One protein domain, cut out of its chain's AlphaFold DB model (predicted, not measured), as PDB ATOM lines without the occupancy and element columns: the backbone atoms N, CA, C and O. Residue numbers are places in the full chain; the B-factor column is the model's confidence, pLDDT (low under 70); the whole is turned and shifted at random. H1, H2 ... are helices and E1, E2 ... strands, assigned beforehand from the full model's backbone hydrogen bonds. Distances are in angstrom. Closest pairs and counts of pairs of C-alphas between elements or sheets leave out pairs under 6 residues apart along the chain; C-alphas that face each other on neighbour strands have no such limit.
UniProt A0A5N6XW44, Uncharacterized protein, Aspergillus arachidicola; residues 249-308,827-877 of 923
ATOM      1  N   TRP A 249     -44.817 -54.209  -7.762       79.19
ATOM      2  CA  TRP A 249     -43.859 -55.177  -7.203       79.19
ATOM      3  C   TRP A 249     -43.746 -55.056  -5.674       79.19
ATOM      4  O   TRP A 249     -44.270 -54.119  -5.078       79.19
ATOM      5  N   ASN A 250     -43.030 -55.986  -5.026       82.25
ATOM      6  CA  ASN A 250     -42.768 -55.936  -3.581       82.25
ATOM      7  C   ASN A 250     -41.823 -54.759  -3.236       82.25
ATOM      8  O   ASN A 250     -40.673 -54.783  -3.682       82.25
ATOM      9  N   PRO A 251     -42.241 -53.764  -2.426       83.12
ATOM     10  CA  PRO A 251     -41.445 -52.567  -2.141       83.12
ATOM     11  C   PRO A 251     -40.434 -52.734  -0.988       83.12
ATOM     12  O   PRO A 251     -39.933 -51.742  -0.472       83.12
ATOM     13  N   ASN A 252     -40.152 -53.963  -0.534       83.19
ATOM     14  CA  ASN A 252     -39.250 -54.214   0.604       83.19
ATOM     15  C   ASN A 252     -37.757 -54.025   0.304       83.19
ATOM     16  O   ASN A 252     -36.968 -53.882   1.237       83.19
ATOM     17  N   SER A 253     -37.350 -54.099  -0.963       87.81
ATOM     18  CA  SER A 253     -35.947 -53.962  -1.347       87.81
ATOM     19  C   SER A 253     -35.588 -52.496  -1.600       87.81
ATOM     20  O   SER A 253     -36.429 -51.691  -2.008       87.81
ATOM     21  N   VAL A 254     -34.318 -52.139  -1.394       89.19
ATOM     22  CA  VAL A 254     -33.826 -50.786  -1.705       89.19
ATOM     23  C   VAL A 254     -33.961 -50.509  -3.209       89.19
ATOM     24  O   VAL A 254     -34.354 -49.411  -3.589       89.19
ATOM     25  N   SER A 255     -33.740 -51.526  -4.053       88.31
ATOM     26  CA  SER A 255     -33.950 -51.465  -5.508       88.31
ATOM     27  C   SER A 255     -35.391 -51.099  -5.876       88.31
ATOM     28  O   SER A 255     -35.632 -50.240  -6.722       88.31
ATOM     29  N   ALA A 256     -36.366 -51.714  -5.203       87.25
ATOM     30  CA  ALA A 256     -37.775 -51.452  -5.450       87.25
ATOM     31  C   ALA A 256     -38.174 -50.016  -5.096       87.25
ATOM     32  O   ALA A 256     -38.981 -49.427  -5.811       87.25
ATOM     33  N   ILE A 257     -37.618 -49.450  -4.021       89.25
ATOM     34  CA  ILE A 257     -37.857 -48.049  -3.650       89.25
ATOM     35  C   ILE A 257     -37.110 -47.106  -4.604       89.25
ATOM     36  O   ILE A 257     -37.673 -46.088  -4.995       89.25
ATOM     37  N   ALA A 258     -35.902 -47.459  -5.052       89.44
ATOM     38  CA  ALA A 258     -35.138 -46.685  -6.033       89.44
ATOM     39  C   ALA A 258     -35.892 -46.519  -7.364       89.44
ATOM     40  O   ALA A 258     -35.985 -45.400  -7.869       89.44
ATOM     41  N   ALA A 259     -36.529 -47.584  -7.860       87.19
ATOM     42  CA  ALA A 259     -37.388 -47.527  -9.044       87.19
ATOM     43  C   ALA A 259     -38.555 -46.532  -8.889       87.19
ATOM     44  O   ALA A 259     -38.890 -45.797  -9.817       87.19
ATOM     45  N   ILE A 260     -39.158 -46.471  -7.697       87.94
ATOM     46  CA  ILE A 260     -40.258 -45.541  -7.395       87.94
ATOM     47  C   ILE A 260     -39.733 -44.105  -7.309       87.94
ATOM     48  O   ILE A 260     -40.333 -43.197  -7.879       87.94
ATOM     49  N   VAL A 261     -38.610 -43.883  -6.618       89.75
ATOM     50  CA  VAL A 261     -38.000 -42.552  -6.445       89.75
ATOM     51  C   VAL A 261     -37.577 -41.953  -7.785       89.75
ATOM     52  O   VAL A 261     -37.796 -40.762  -7.996       89.75
ATOM     53  N   PHE A 262     -37.045 -42.764  -8.705       87.44
ATOM     54  CA  PHE A 262     -36.689 -42.315 -10.053       87.44
ATOM     55  C   PHE A 262     -37.896 -41.732 -10.809       87.44
ATOM     56  O   PHE A 262     -37.830 -40.608 -11.308       87.44
ATOM     57  N   ASN A 263     -39.030 -42.440 -10.806       85.88
ATOM     58  CA  ASN A 263     -40.257 -41.985 -11.469       85.88
ATOM     59  C   ASN A 263     -40.973 -40.839 -10.719       85.88
ATOM     60  O   ASN A 263     -41.850 -40.181 -11.275       85.88
ATOM     61  N   SER A 264     -40.603 -40.566  -9.463       88.50
ATOM     62  CA  SER A 264     -41.256 -39.585  -8.584       88.50
ATOM     63  C   SER A 264     -40.497 -38.254  -8.534       88.50
ATOM     64  O   SER A 264     -39.894 -37.905  -7.517       88.50
ATOM     65  N   LYS A 265     -40.527 -37.480  -9.628       87.06
ATOM     66  CA  LYS A 265     -39.733 -36.240  -9.780       87.06
ATOM     67  C   LYS A 265     -39.949 -35.215  -8.656       87.06
ATOM     68  O   LYS A 265     -38.971 -34.702  -8.116       87.06
ATOM     69  N   SER A 266     -41.197 -34.940  -8.272       84.25
ATOM     70  CA  SER A 266     -41.502 -33.934  -7.240       84.25
ATOM     71  C   SER A 266     -41.122 -34.393  -5.827       84.25
ATOM     72  O   SER A 266     -40.597 -33.612  -5.027       84.25
ATOM     73  N   LEU A 267     -41.299 -35.686  -5.537       86.38
ATOM     74  CA  LEU A 267     -40.820 -36.301  -4.300       86.38
ATOM     75  C   LEU A 267     -39.287 -36.244  -4.222       86.38
ATOM     76  O   LEU A 267     -38.748 -35.861  -3.188       86.38
ATOM     77  N   ARG A 268     -38.587 -36.569  -5.317       87.81
ATOM     78  CA  ARG A 268     -37.120 -36.516  -5.404       87.81
ATOM     79  C   ARG A 268     -36.591 -35.100  -5.159       87.81
ATOM     80  O   ARG A 268     -35.687 -34.936  -4.349       87.81
ATOM     81  N   GLN A 269     -37.198 -34.080  -5.769       86.38
ATOM     82  CA  GLN A 269     -36.836 -32.673  -5.539       86.38
ATOM     83  C   GLN A 269     -37.009 -32.262  -4.070       86.38
ATOM     84  O   GLN A 269     -36.098 -31.680  -3.485       86.38
ATOM     85  N   SER A 270     -38.132 -32.637  -3.451       85.50
ATOM     86  CA  SER A 270     -38.421 -32.322  -2.042       85.50
ATOM     87  C   SER A 270     -37.446 -32.984  -1.055       85.50
ATOM     88  O   SER A 270     -37.237 -32.480   0.048       85.50
ATOM     89  N   LEU A 271     -36.868 -34.125  -1.444       87.44
ATOM     90  CA  LEU A 271     -35.955 -34.929  -0.630       87.44
ATOM     91  C   LEU A 271     -34.468 -34.672  -0.928       87.44
ATOM     92  O   LEU A 271     -33.621 -35.155  -0.174       87.44
ATOM     93  N   SER A 272     -34.142 -33.920  -1.980       86.31
ATOM     94  CA  SER A 272     -32.755 -33.593  -2.329       86.31
ATOM     95  C   SER A 272     -32.036 -32.852  -1.192       86.31
ATOM     96  O   SER A 272     -32.611 -31.996  -0.508       86.31
ATOM     97  N   GLY A 273     -30.786 -33.230  -0.926       82.31
ATOM     98  CA  GLY A 273     -29.958 -32.676   0.146       82.31
ATOM     99  C   GLY A 273     -30.424 -33.031   1.562       82.31
ATOM    100  O   GLY A 273     -30.037 -32.361   2.517       82.31
ATOM    101  N   THR A 274     -31.280 -34.049   1.733       84.19
ATOM    102  CA  THR A 274     -31.785 -34.471   3.057       84.19
ATOM    103  C   THR A 274     -31.254 -35.824   3.532       84.19
ATOM    104  O   THR A 274     -31.743 -36.353   4.534       84.19
ATOM    105  N   SER A 275     -30.241 -36.391   2.866       81.81
ATOM    106  CA  SER A 275     -29.656 -37.702   3.202       81.81
ATOM    107  C   SER A 275     -29.163 -37.757   4.657       81.81
ATOM    108  O   SER A 275     -29.538 -38.671   5.396       81.81
ATOM    109  N   ALA A 276     -28.455 -36.714   5.096       80.50
ATOM    110  CA  ALA A 276     -27.912 -36.523   6.443       80.50
ATOM    111  C   ALA A 276     -28.936 -36.090   7.500       80.50
ATOM    112  O   ALA A 276     -28.694 -36.219   8.701       80.50
ATOM    113  N   SER A 277     -30.073 -35.547   7.063       79.94
ATOM    114  CA  SER A 277     -30.997 -34.847   7.949       79.94
ATOM    115  C   SER A 277     -31.757 -35.814   8.869       79.94
ATOM    116  O   SER A 277     -32.250 -36.849   8.394       79.94
ATOM    117  N   PRO A 278     -31.921 -35.470  10.164       78.00
ATOM    118  CA  PRO A 278     -32.747 -36.226  11.098       78.00
ATOM    119  C   PRO A 278     -34.232 -36.184  10.709       78.00
ATOM    120  O   PRO A 278     -34.698 -35.303   9.979       78.00
ATOM    121  N   LEU A 279     -35.003 -37.144  11.235       78.31
ATOM    122  CA  LEU A 279     -36.398 -37.378  10.840       78.31
ATOM    123  C   LEU A 279     -37.313 -36.154  11.040       78.31
ATOM    124  O   LEU A 279     -38.239 -35.963  10.258       78.31
ATOM    125  N   HIS A 280     -37.059 -35.310  12.043       78.50
ATOM    126  CA  HIS A 280     -37.884 -34.127  12.313       78.50
ATOM    127  C   HIS A 280     -37.748 -33.037  11.229       78.50
ATOM    128  O   HIS A 280     -38.736 -32.395  10.880       78.50
ATOM    129  N   ILE A 281     -36.556 -32.869  10.636       81.50
ATOM    130  CA  ILE A 281     -36.335 -31.953   9.499       81.50
ATOM    131  C   ILE A 281     -37.025 -32.501   8.248       81.50
ATOM    132  O   ILE A 281     -37.603 -31.760   7.456       81.50
ATOM    133  N   LEU A 282     -37.003 -33.825   8.081       81.25
ATOM    134  CA  LEU A 282     -37.721 -34.486   6.996       81.25
ATOM    135  C   LEU A 282     -39.241 -34.301   7.139       81.25
ATOM    136  O   LEU A 282     -39.934 -34.037   6.159       81.25
ATOM    137  N   GLN A 283     -39.756 -34.386   8.368       84.06
ATOM    138  CA  GLN A 283     -41.164 -34.137   8.683       84.06
ATOM    139  C   GLN A 283     -41.588 -32.705   8.356       84.06
ATOM    140  O   GLN A 283     -42.645 -32.525   7.757       84.06
ATOM    141  N   SER A 284     -40.787 -31.697   8.714       82.44
ATOM    142  CA  SER A 284     -41.140 -30.296   8.459       82.44
ATOM    143  C   SER A 284     -41.183 -29.969   6.965       82.44
ATOM    144  O   SER A 284     -42.144 -29.335   6.531       82.44
ATOM    145  N   ARG A 285     -40.225 -30.464   6.164       83.31
ATOM    146  CA  ARG A 285     -40.209 -30.247   4.703       83.31
ATOM    147  C   ARG A 285     -41.374 -30.906   3.971       83.31
ATOM    148  O   ARG A 285     -41.893 -30.336   3.023       83.31
ATOM    149  N   LEU A 286     -41.792 -32.097   4.396       85.38
ATOM    150  CA  LEU A 286     -42.846 -32.859   3.714       85.38
ATOM    151  C   LEU A 286     -44.260 -32.508   4.215       85.38
ATOM    152  O   LEU A 286     -45.247 -33.037   3.711       85.38
ATOM    153  N   LYS A 287     -44.391 -31.640   5.226       81.69
ATOM    154  CA  LYS A 287     -45.679 -31.322   5.869       81.69
ATOM    155  C   LYS A 287     -46.635 -30.534   4.970       81.69
ATOM    156  O   LYS A 287     -47.848 -30.614   5.159       81.69
ATOM    157  N   THR A 288     -46.098 -29.746   4.044       76.75
ATOM    158  CA  THR A 288     -46.847 -28.784   3.223       76.75
ATOM    159  C   THR A 288     -47.567 -29.430   2.043       76.75
ATOM    160  O   THR A 288     -48.643 -28.965   1.666       76.75
ATOM    161  N   SER A 289     -47.026 -30.521   1.501       81.50
ATOM    162  CA  SER A 289     -47.576 -31.199   0.324       81.50
ATOM    163  C   SER A 289     -48.438 -32.405   0.708       81.50
ATOM    164  O   SER A 289     -48.276 -33.027   1.764       81.50
ATOM    165  N   ARG A 290     -49.385 -32.762  -0.166       84.44
ATOM    166  CA  ARG A 290     -50.125 -34.028  -0.078       84.44
ATOM    167  C   ARG A 290     -49.623 -35.015  -1.119       84.44
ATOM    168  O   ARG A 290     -49.279 -34.613  -2.222       84.44
ATOM    169  N   TYR A 291     -49.628 -36.299  -0.778       86.38
ATOM    170  CA  TYR A 291     -49.032 -37.359  -1.589       86.38
ATOM    171  C   TYR A 291     -50.100 -38.346  -2.057       86.38
ATOM    172  O   TYR A 291     -50.949 -38.761  -1.262       86.38
ATOM    173  N   CYS A 292     -50.049 -38.737  -3.330       85.50
ATOM    174  CA  CYS A 292     -50.826 -39.853  -3.867       85.50
ATOM    175  C   CYS A 292     -49.976 -40.713  -4.811       85.50
ATOM    176  O   CYS A 292     -48.986 -40.253  -5.375       85.50
ATOM    177  N   SER A 293     -50.331 -41.991  -4.936       84.50
ATOM    178  CA  SER A 293     -49.635 -42.942  -5.808       84.50
ATOM    179  C   SER A 293     -50.333 -43.032  -7.158       84.50
ATOM    180  O   SER A 293     -51.557 -43.182  -7.193       84.50
ATOM    181  N   ARG A 294     -49.567 -43.028  -8.248       78.69
ATOM    182  CA  ARG A 294     -50.081 -43.129  -9.615       78.69
ATOM    183  C   ARG A 294     -49.302 -44.172 -10.413       78.69
ATOM    184  O   ARG A 294     -48.090 -44.301 -10.275       78.69
ATOM    185  N   THR A 295     -50.011 -44.892 -11.276       76.25
ATOM    186  CA  THR A 295     -49.403 -45.770 -12.283       76.25
ATOM    187  C   THR A 295     -49.522 -45.083 -13.640       76.25
ATOM    188  O   THR A 295     -50.633 -44.876 -14.121       76.25
ATOM    189  N   SER A 296     -48.388 -44.696 -14.219       69.25
ATOM    190  CA  SER A 296     -48.253 -44.087 -15.550       69.25
ATOM    191  C   SER A 296     -47.686 -45.119 -16.543       69.25
ATOM    192  O   SER A 296     -47.088 -46.102 -16.092       69.25
ATOM    193  N   PRO A 297     -47.798 -44.923 -17.873       67.19
ATOM    194  CA  PRO A 297     -47.021 -45.690 -18.852       67.19
ATOM    195  C   PRO A 297     -45.509 -45.656 -18.591       67.19
ATOM    196  O   PRO A 297     -44.831 -46.628 -18.895       67.19
ATOM    197  N   ASP A 298     -45.007 -44.582 -17.968       64.50
ATOM    198  CA  ASP A 298     -43.600 -44.413 -17.570       64.50
ATOM    199  C   ASP A 298     -43.225 -45.176 -16.280       64.50
ATOM    200  O   ASP A 298     -42.059 -45.225 -15.896       64.50
ATOM    201  N   GLY A 299     -44.196 -45.788 -15.594       74.25
ATOM    202  CA  GLY A 299     -43.992 -46.557 -14.365       74.25
ATOM    203  C   GLY A 299     -44.826 -46.072 -13.176       74.25
ATOM    204  O   GLY A 299     -45.705 -45.217 -13.288       74.25
ATOM    205  N   PHE A 300     -44.573 -46.667 -12.008       82.44
ATOM    206  CA  PHE A 300     -45.248 -46.315 -10.755       82.44
ATOM    207  C   PHE A 300     -44.511 -45.178 -10.038       82.44
ATOM    208  O   PHE A 300     -43.311 -45.295  -9.774       82.44
ATOM    209  N   SER A 301     -45.224 -44.103  -9.702       84.44
ATOM    210  CA  SER A 301     -44.675 -42.896  -9.077       84.44
ATOM    211  C   SER A 301     -45.549 -42.376  -7.930       84.44
ATOM    212  O   SER A 301     -46.733 -42.700  -7.799       84.44
ATOM    213  N   ILE A 302     -44.941 -41.565  -7.064       86.50
ATOM    214  CA  ILE A 302     -45.599 -40.800  -6.007       86.50
ATOM    215  C   ILE A 302     -45.618 -39.338  -6.455       86.50
ATOM    216  O   ILE A 302     -44.566 -38.708  -6.586       86.50
ATOM    217  N   GLU A 303     -46.815 -38.801  -6.682       83.94
ATOM    218  CA  GLU A 303     -47.021 -37.405  -7.068       83.94
ATOM    219  C   GLU A 303     -47.354 -36.542  -5.842       83.94
ATOM    220  O   GLU A 303     -47.974 -37.001  -4.874       83.94
ATOM    221  N   THR A 304     -46.947 -35.272  -5.897       81.88
ATOM    222  CA  THR A 304     -47.327 -34.248  -4.920       81.88
ATOM    223  C   THR A 304     -48.468 -33.405  -5.471       81.88
ATOM    224  O   THR A 304     -48.446 -32.948  -6.613       81.88
ATOM    225  N   VAL A 305     -49.480 -33.185  -4.640       78.50
ATOM    226  CA  VAL A 305     -50.534 -32.206  -4.882       78.50
ATOM    227  C   VAL A 305     -50.256 -31.038  -3.948       78.50
ATOM    228  O   VAL A 305     -50.525 -31.123  -2.745       78.50
ATOM    229  N   ASP A 306     -49.663 -29.983  -4.498       64.69
ATOM    230  CA  ASP A 306     -49.417 -28.744  -3.769       64.69
ATOM    231  C   ASP A 306     -50.721 -27.948  -3.647       64.69
ATOM    232  O   ASP A 306     -51.553 -27.933  -4.556       64.69
ATOM    233  N   ASN A 307     -50.917 -27.301  -2.497       49.06
ATOM    234  CA  ASN A 307     -51.929 -26.259  -2.374       49.06
ATOM    235  C   ASN A 307     -51.391 -25.039  -3.133       49.06
ATOM    236  O   ASN A 307     -50.373 -24.484  -2.718       49.06
ATOM    237  N   GLU A 308     -52.059 -24.597  -4.200       38.94
ATOM    238  CA  GLU A 308     -51.778 -23.312  -4.858       38.94
ATOM    239  C   GLU A 308     -52.163 -22.139  -3.935       38.94
ATOM    240  O   GLU A 308     -53.108 -21.411  -4.192       38.94
ATOM    241  N   SER A 827     -33.985 -44.134  11.069       78.38
ATOM    242  CA  SER A 827     -34.435 -45.503  10.807       78.38
ATOM    243  C   SER A 827     -35.011 -45.620   9.384       78.38
ATOM    244  O   SER A 827     -35.888 -44.835   9.016       78.38
ATOM    245  N   PRO A 828     -34.584 -46.605   8.570       83.38
ATOM    246  CA  PRO A 828     -35.087 -46.807   7.206       83.38
ATOM    247  C   PRO A 828     -36.445 -47.540   7.199       83.38
ATOM    248  O   PRO A 828     -36.658 -48.485   6.448       83.38
ATOM    249  N   SER A 829     -37.351 -47.134   8.088       81.06
ATOM    250  CA  SER A 829     -38.652 -47.768   8.340       81.06
ATOM    251  C   SER A 829     -39.818 -47.095   7.613       81.06
ATOM    252  O   SER A 829     -40.890 -47.686   7.500       81.06
ATOM    253  N   SER A 830     -39.617 -45.873   7.107       88.19
ATOM    254  CA  SER A 830     -40.586 -45.142   6.286       88.19
ATOM    255  C   SER A 830     -40.089 -44.981   4.849       88.19
ATOM    256  O   SER A 830     -38.881 -44.975   4.588       88.19
ATOM    257  N   ILE A 831     -41.025 -44.809   3.911       88.50
ATOM    258  CA  ILE A 831     -40.718 -44.620   2.484       88.50
ATOM    259  C   ILE A 831     -39.846 -43.374   2.305       88.50
ATOM    260  O   ILE A 831     -38.837 -43.427   1.611       88.50
ATOM    261  N   ALA A 832     -40.190 -42.276   2.984       87.94
ATOM    262  CA  ALA A 832     -39.437 -41.028   2.933       87.94
ATOM    263  C   ALA A 832     -38.009 -41.177   3.483       87.94
ATOM    264  O   ALA A 832     -37.080 -40.600   2.921       87.94
ATOM    265  N   ALA A 833     -37.808 -41.973   4.542       87.38
ATOM    266  CA  ALA A 833     -36.476 -42.207   5.093       87.38
ATOM    267  C   ALA A 833     -35.565 -42.913   4.080       87.38
ATOM    268  O   ALA A 833     -34.466 -42.427   3.826       87.38
ATOM    269  N   VAL A 834     -36.035 -43.992   3.445       89.69
ATOM    270  CA  VAL A 834     -35.261 -44.698   2.407       89.69
ATOM    271  C   VAL A 834     -35.098 -43.835   1.154       89.69
ATOM    272  O   VAL A 834     -33.998 -43.729   0.620       89.69
ATOM    273  N   ALA A 835     -36.159 -43.151   0.718       90.44
ATOM    274  CA  ALA A 835     -36.124 -42.275  -0.449       90.44
ATOM    275  C   ALA A 835     -35.146 -41.104  -0.282       90.44
ATOM    276  O   ALA A 835     -34.455 -40.755  -1.232       90.44
ATOM    277  N   SER A 836     -35.014 -40.538   0.923       90.06
ATOM    278  CA  SER A 836     -34.040 -39.471   1.198       90.06
ATOM    279  C   SER A 836     -32.577 -39.923   1.107       90.06
ATOM    280  O   SER A 836     -31.709 -39.090   0.882       90.06
ATOM    281  N   LEU A 837     -32.291 -41.224   1.253       90.00
ATOM    282  CA  LEU A 837     -30.950 -41.789   1.028       90.00
ATOM    283  C   LEU A 837     -30.661 -42.025  -0.465       90.00
ATOM    284  O   LEU A 837     -29.508 -42.217  -0.844       90.00
ATOM    285  N   LEU A 838     -31.708 -42.044  -1.295       91.00
ATOM    286  CA  LEU A 838     -31.646 -42.328  -2.729       91.00
ATOM    287  C   LEU A 838     -31.803 -41.077  -3.602       91.00
ATOM    288  O   LEU A 838     -31.420 -41.106  -4.764       91.00
ATOM    289  N   ALA A 839     -32.386 -39.992  -3.085       89.06
ATOM    290  CA  ALA A 839     -32.789 -38.830  -3.883       89.06
ATOM    291  C   ALA A 839     -31.648 -38.244  -4.741       89.06
ATOM    292  O   ALA A 839     -31.871 -37.899  -5.904       89.06
ATOM    293  N   ASP A 840     -30.428 -38.219  -4.200       88.12
ATOM    294  CA  ASP A 840     -29.236 -37.658  -4.848       88.12
ATOM    295  C   ASP A 840     -28.298 -38.738  -5.435       88.12
ATOM    296  O   ASP A 840     -27.148 -38.470  -5.789       88.12
ATOM    297  N   SER A 841     -28.774 -39.982  -5.558       89.62
ATOM    298  CA  SER A 841     -28.004 -41.107  -6.101       89.62
ATOM    299  C   SER A 841     -27.734 -40.971  -7.607       89.62
ATOM    300  O   SER A 841     -28.622 -40.631  -8.392       89.62
ATOM    301  N   ASN A 842     -26.518 -41.335  -8.030       88.50
ATOM    302  CA  ASN A 842     -26.029 -41.247  -9.417       88.50
ATOM    303  C   ASN A 842     -26.453 -42.415 -10.327       88.50
ATOM    304  O   ASN A 842     -26.223 -42.360 -11.527       88.50
ATOM    305  N   PHE A 843     -27.047 -43.475  -9.774       87.31
ATOM    306  CA  PHE A 843     -27.458 -44.665 -10.531       87.31
ATOM    307  C   PHE A 843     -28.972 -44.744 -10.781       87.31
ATOM    308  O   PHE A 843     -29.431 -45.701 -11.402       87.31
ATOM    309  N   LEU A 844     -29.763 -43.780 -10.286       86.56
ATOM    310  CA  LEU A 844     -31.227 -43.831 -10.409       86.56
ATOM    311  C   LEU A 844     -31.699 -43.868 -11.864       86.56
ATOM    312  O   LEU A 844     -32.707 -44.507 -12.146       86.56
ATOM    313  N   ASP A 845     -30.943 -43.255 -12.774       81.69
ATOM    314  CA  ASP A 845     -31.272 -43.188 -14.201       81.69
ATOM    315  C   ASP A 845     -31.314 -44.572 -14.873       81.69
ATOM    316  O   ASP A 845     -31.931 -44.740 -15.921       81.69
ATOM    317  N   TRP A 846     -30.760 -45.606 -14.229       80.25
ATOM    318  CA  TRP A 846     -30.905 -46.993 -14.667       80.25
ATOM    319  C   TRP A 846     -32.361 -47.489 -14.681       80.25
ATOM    320  O   TRP A 846     -32.720 -48.325 -15.510       80.25
ATOM    321  N   TYR A 847     -33.223 -46.981 -13.797       78.12
ATOM    322  CA  TYR A 847     -34.600 -47.467 -13.641       78.12
ATOM    323  C   TYR A 847     -35.579 -46.947 -14.715       78.12
ATOM    324  O   TYR A 847     -36.786 -47.134 -14.586       78.12
ATOM    325  N   GLN A 848     -35.076 -46.324 -15.784       69.62
ATOM    326  CA  GLN A 848     -35.863 -45.643 -16.818       69.62
ATOM    327  C   GLN A 848     -36.768 -46.554 -17.672       69.62
ATOM    328  O   GLN A 848     -37.679 -46.052 -18.327       69.62
ATOM    329  N   SER A 849     -36.575 -47.879 -17.675       56.75
ATOM    330  CA  SER A 849     -37.419 -48.793 -18.461       56.75
ATOM    331  C   SER A 849     -38.706 -49.177 -17.721       56.75
ATOM    332  O   SER A 849     -38.695 -50.016 -16.817       56.75
ATOM    333  N   ALA A 850     -39.824 -48.583 -18.137       47.19
ATOM    334  CA  ALA A 850     -41.150 -48.851 -17.599       47.19
ATOM    335  C   ALA A 850     -41.643 -50.270 -17.940       47.19
ATOM    336  O   ALA A 850     -41.770 -50.628 -19.109       47.19
ATOM    337  N   GLY A 851     -41.952 -51.070 -16.915       54.28
ATOM    338  CA  GLY A 851     -42.700 -52.328 -17.068       54.28
ATOM    339  C   GLY A 851     -42.089 -53.573 -16.424       54.28
ATOM    340  O   GLY A 851     -42.772 -54.590 -16.346       54.28
ATOM    341  N   GLU A 852     -40.852 -53.514 -15.928       63.97
ATOM    342  CA  GLU A 852     -40.149 -54.694 -15.401       63.97
ATOM    343  C   GLU A 852     -39.968 -54.665 -13.876       63.97
ATOM    344  O   GLU A 852     -39.854 -53.599 -13.275       63.97
ATOM    345  N   ASP A 853     -39.968 -55.843 -13.237       72.31
ATOM    346  CA  ASP A 853     -39.855 -55.975 -11.778       72.31
ATOM    347  C   ASP A 853     -38.421 -55.643 -11.307       72.31
ATOM    348  O   ASP A 853     -37.494 -56.412 -11.581       72.31
ATOM    349  N   PRO A 854     -38.201 -54.549 -10.546       76.00
ATOM    350  CA  PRO A 854     -36.884 -54.165 -10.034       76.00
ATOM    351  C   PRO A 854     -36.327 -55.138  -8.981       76.00
ATOM    352  O   PRO A 854     -35.182 -54.980  -8.543       76.00
ATOM    353  N   ASN A 855     -37.113 -56.134  -8.552       73.38
ATOM    354  CA  ASN A 855     -36.639 -57.250  -7.741       73.38
ATOM    355  C   ASN A 855     -36.019 -58.393  -8.568       73.38
ATOM    356  O   ASN A 855     -35.471 -59.320  -7.962       73.38
ATOM    357  N   ASP A 856     -36.053 -58.360  -9.909       77.50
ATOM    358  CA  ASP A 856     -35.338 -59.347 -10.726       77.50
ATOM    359  C   ASP A 856     -33.817 -59.177 -10.580       77.50
ATOM    360  O   ASP A 856     -33.149 -58.339 -11.196       77.50
ATOM    361  N   THR A 857     -33.250 -60.036  -9.733       74.44
ATOM    362  CA  THR A 857     -31.827 -60.026  -9.386       74.44
ATOM    363  C   THR A 857     -30.900 -60.350 -10.556       74.44
ATOM    364  O   THR A 857     -29.705 -60.062 -10.468       74.44
ATOM    365  N   SER A 858     -31.394 -60.977 -11.627       79.94
ATOM    366  CA  SER A 858     -30.560 -61.455 -12.732       79.94
ATOM    367  C   SER A 858     -30.085 -60.309 -13.629       79.94
ATOM    368  O   SER A 858     -28.904 -60.246 -13.978       79.94
ATOM    369  N   ARG A 859     -30.976 -59.361 -13.934       75.81
ATOM    370  CA  ARG A 859     -30.694 -58.206 -14.790       75.81
ATOM    371  C   ARG A 859     -29.828 -57.172 -14.083       75.81
ATOM    372  O   ARG A 859     -28.791 -56.784 -14.618       75.81
ATOM    373  N   GLY A 860     -30.198 -56.789 -12.860       76.31
ATOM    374  CA  GLY A 860     -29.408 -55.841 -12.071       76.31
ATOM    375  C   GLY A 860     -27.991 -56.353 -11.785       76.31
ATOM    376  O   GLY A 860     -27.036 -55.587 -11.858       76.31
ATOM    377  N   ARG A 861     -27.812 -57.670 -11.581       80.94
ATOM    378  CA  ARG A 861     -26.475 -58.280 -11.442       80.94
ATOM    379  C   ARG A 861     -25.620 -58.114 -12.700       80.94
ATOM    380  O   ARG A 861     -24.423 -57.896 -12.569       80.94
ATOM    381  N   LYS A 862     -26.210 -58.250 -13.892       82.31
ATOM    382  CA  LYS A 862     -25.494 -58.072 -15.164       82.31
ATOM    383  C   LYS A 862     -25.135 -56.608 -15.407       82.31
ATOM    384  O   LYS A 862     -24.028 -56.336 -15.845       82.31
ATOM    385  N   PHE A 863     -26.061 -55.691 -15.123       81.50
ATOM    386  CA  PHE A 863     -25.863 -54.267 -15.387       81.50
ATOM    387  C   PHE A 863     -24.838 -53.631 -14.440       81.50
ATOM    388  O   PHE A 863     -23.942 -52.934 -14.890       81.50
ATOM    389  N   PHE A 864     -24.929 -53.920 -13.140       84.56
ATOM    390  CA  PHE A 864     -23.987 -53.423 -12.129       84.56
ATOM    391  C   PHE A 864     -22.812 -54.386 -11.898       84.56
ATOM    392  O   PHE A 864     -22.253 -54.448 -10.801       84.56
ATOM    393  N   ALA A 865     -22.462 -55.195 -12.903       82.12
ATOM    394  CA  ALA A 865     -21.312 -56.082 -12.819       82.12
ATOM    395  C   ALA A 865     -20.024 -55.245 -12.760       82.12
ATOM    396  O   ALA A 865     -19.764 -54.440 -13.643       82.12
ATOM    397  N   GLY A 866     -19.217 -55.435 -11.713       81.00
ATOM    398  CA  GLY A 866     -17.959 -54.698 -11.523       81.00
ATOM    399  C   GLY A 866     -18.088 -53.380 -10.749       81.00
ATOM    400  O   GLY A 866     -17.101 -52.943 -10.161       81.00
ATOM    401  N   SER A 867     -19.284 -52.799 -10.648       85.81
ATOM    402  CA  SER A 867     -19.528 -51.598  -9.839       85.81
ATOM    403  C   SER A 867     -19.819 -51.943  -8.371       85.81
ATOM    404  O   SER A 867     -20.282 -53.039  -8.031       85.81
ATOM    405  N   ARG A 868     -19.557 -50.994  -7.470       89.06
ATOM    406  CA  ARG A 868     -19.801 -51.134  -6.029       89.06
ATOM    407  C   ARG A 868     -20.673 -50.007  -5.500       89.06
ATOM    408  O   ARG A 868     -20.508 -48.856  -5.878       89.06
ATOM    409  N   PHE A 869     -21.578 -50.339  -4.590       89.88
ATOM    410  CA  PHE A 869     -22.426 -49.374  -3.901       89.88
ATOM    411  C   PHE A 869     -21.814 -48.993  -2.553       89.88
ATOM    412  O   PHE A 869     -21.380 -49.868  -1.797       89.88
ATOM    413  N   VAL A 870     -21.809 -47.702  -2.234       89.56
ATOM    414  CA  VAL A 870     -21.223 -47.150  -1.004       89.56
ATOM    415  C   VAL A 870     -22.188 -46.141  -0.381       89.56
ATOM    416  O   VAL A 870     -22.971 -45.507  -1.089       89.56
ATOM    417  N   LEU A 871     -22.171 -46.023   0.948       87.12
ATOM    418  CA  LEU A 871     -22.944 -45.028   1.694       87.12
ATOM    419  C   LEU A 871     -22.077 -43.794   1.980       87.12
ATOM    420  O   LEU A 871     -21.086 -43.901   2.705       87.12
ATOM    421  N   GLY A 872     -22.482 -42.638   1.453       79.38
ATOM    422  CA  GLY A 872     -21.775 -41.365   1.590       79.38
ATOM    423  C   GLY A 872     -20.622 -41.182   0.602       79.38
ATOM    424  O   GLY A 872     -20.141 -42.128  -0.029       79.38
ATOM    425  N   ARG A 873     -20.169 -39.934   0.452       63.62
ATOM    426  CA  ARG A 873     -19.078 -39.568  -0.457       63.62
ATOM    427  C   ARG A 873     -17.726 -39.968   0.147       63.62
ATOM    428  O   ARG A 873     -17.086 -39.185   0.842       63.62
ATOM    429  N   GLN A 874     -17.279 -41.198  -0.096       52.06
ATOM    430  CA  GLN A 874     -15.875 -41.548   0.135       52.06
ATOM    431  C   GLN A 874     -15.023 -40.851  -0.929       52.06
ATOM    432  O   GLN A 874     -15.179 -41.103  -2.121       52.06
ATOM    433  N   ASN A 875     -14.135 -39.950  -0.507       34.94
ATOM    434  CA  ASN A 875     -13.108 -39.396  -1.383       34.94
ATOM    435  C   ASN A 875     -12.183 -40.540  -1.826       34.94
ATOM    436  O   ASN A 875     -11.318 -40.970  -1.072       34.94
ATOM    437  N   VAL A 876     -12.351 -41.023  -3.056       36.34
ATOM    438  CA  VAL A 876     -11.498 -42.054  -3.683       36.34
ATOM    439  C   VAL A 876     -10.111 -41.494  -4.088       36.34
ATOM    440  O   VAL A 876      -9.364 -42.149  -4.801       36.34
ATOM    441  N   PHE A 877      -9.711 -40.304  -3.618       32.47
ATOM    442  CA  PHE A 877      -8.479 -39.632  -4.068       32.47
ATOM    443  C   PHE A 877      -7.283 -39.622  -3.099       32.47
ATOM    444  O   PHE A 877      -6.209 -39.217  -3.526       32.47
TER     445      PHE A 877
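Overview. This is residues 249 to 308 and 827 to 877 of the 923 residues of an uncharacterized protein of Aspergillus arachidicola (UniProt A0A5N6XW44). A two-stranded hairpin, E1 and E2, runs along one side of a small core of short, crossed helices, H1, H2 and H4, with E2 the strand next to H1 and H2. H5 packs on H1, H3 sits near H2 at one end of the body, and at the opposite end H6 and E3 follow each other without coming within 8 A, C-alpha to C-alpha, of any other named element. The printed part has 111 residues, with six named helices and three named strands in the order H1 H2 H3 E1 E2 H4 H5 H6 E3; the sheet, E1 - E2, is antiparallel, and the class is mixed, helices and strands. The whole is compact, with a radius of gyration of the C-alphas of 14.7 A and spans of 45 by 39 by 22 A.

Arrangement. Look first at E1, residues 290 to 296, and E2, residues 299 to 305, an antiparallel hairpin at 152 degrees; N 294 and O 301 are 2.9 A apart and N 305 and O 290 are 2.8 A apart, both within hydrogen-bond range. Between H1, residues 254 to 263, and E2 there are 10 pairs of C-alphas within 8 A, and the closest are those of Asn 263 and Ser 301, 5.1 A apart. For H2, residues 265 to 271, the closest to E2 are the C-alphas of Ser 266 and Thr 304, at 6.3 A. H1 and H2 touch only at the corner, and only just, with 3 pairs of C-alphas within 8 A; the closest are Val 261 and Arg 268, at 6.2 A. H4, residues 831 to 838, touches H1 about perpendicular at 86 degrees, with C-alphas 261 and 835 closest at 6.3 A. H4 also touches H2, about perpendicular at 89 degrees, with C-alphas 271 and 836 closest at 5.3 A. H5, residues 844 to 848, touches H1, and its closest pair is the C-alphas of Ala 259 and Tyr 847, at 5.4 A. H3, residues 279 to 286, forms a helical hairpin with H2; they only just touch, with 3 pairs within 8 A and C-alphas 270 and 285 closest at 7.3 A. H6, residues 857 to 863, and E3, residues 868 to 871, are apart, and E3 pairs with no named strand. Every O i to N i+4 pair is within hydrogen-bond range in H2, H3 and H6, against 4 of 6 in H1, 3 of 4 in H4 and 0 of 1 in H5, which has 1 of 2 O i to N i+3 pairs within range.

Along the chain. Find C-alpha 290 at (-50.125, -34.028, -0.078); from there E1 runs 18.5 A to C-alpha 296, and E2 returns over 18.4 A. H1 begins at C-alpha 254, (-33.826, -50.786, -1.705), and is 14.6 A long; E3 ends at C-alpha 871, (-22.944, -45.028, 1.694).

Size, cuts and confidence. The C-alphas of Glu 308 and Gly 866 are the two farthest apart, at 46.6 A. Residues 309 to 826 are not printed, and C-alphas 308 and 827 are 32.2 A apart across this cut. Of the links that are printed whole, none is long. Mean pLDDT of the printed part is 79.5; look for values under 70 at residues 296 to 298, 306 to 308, 848 to 852 and 873 to 877.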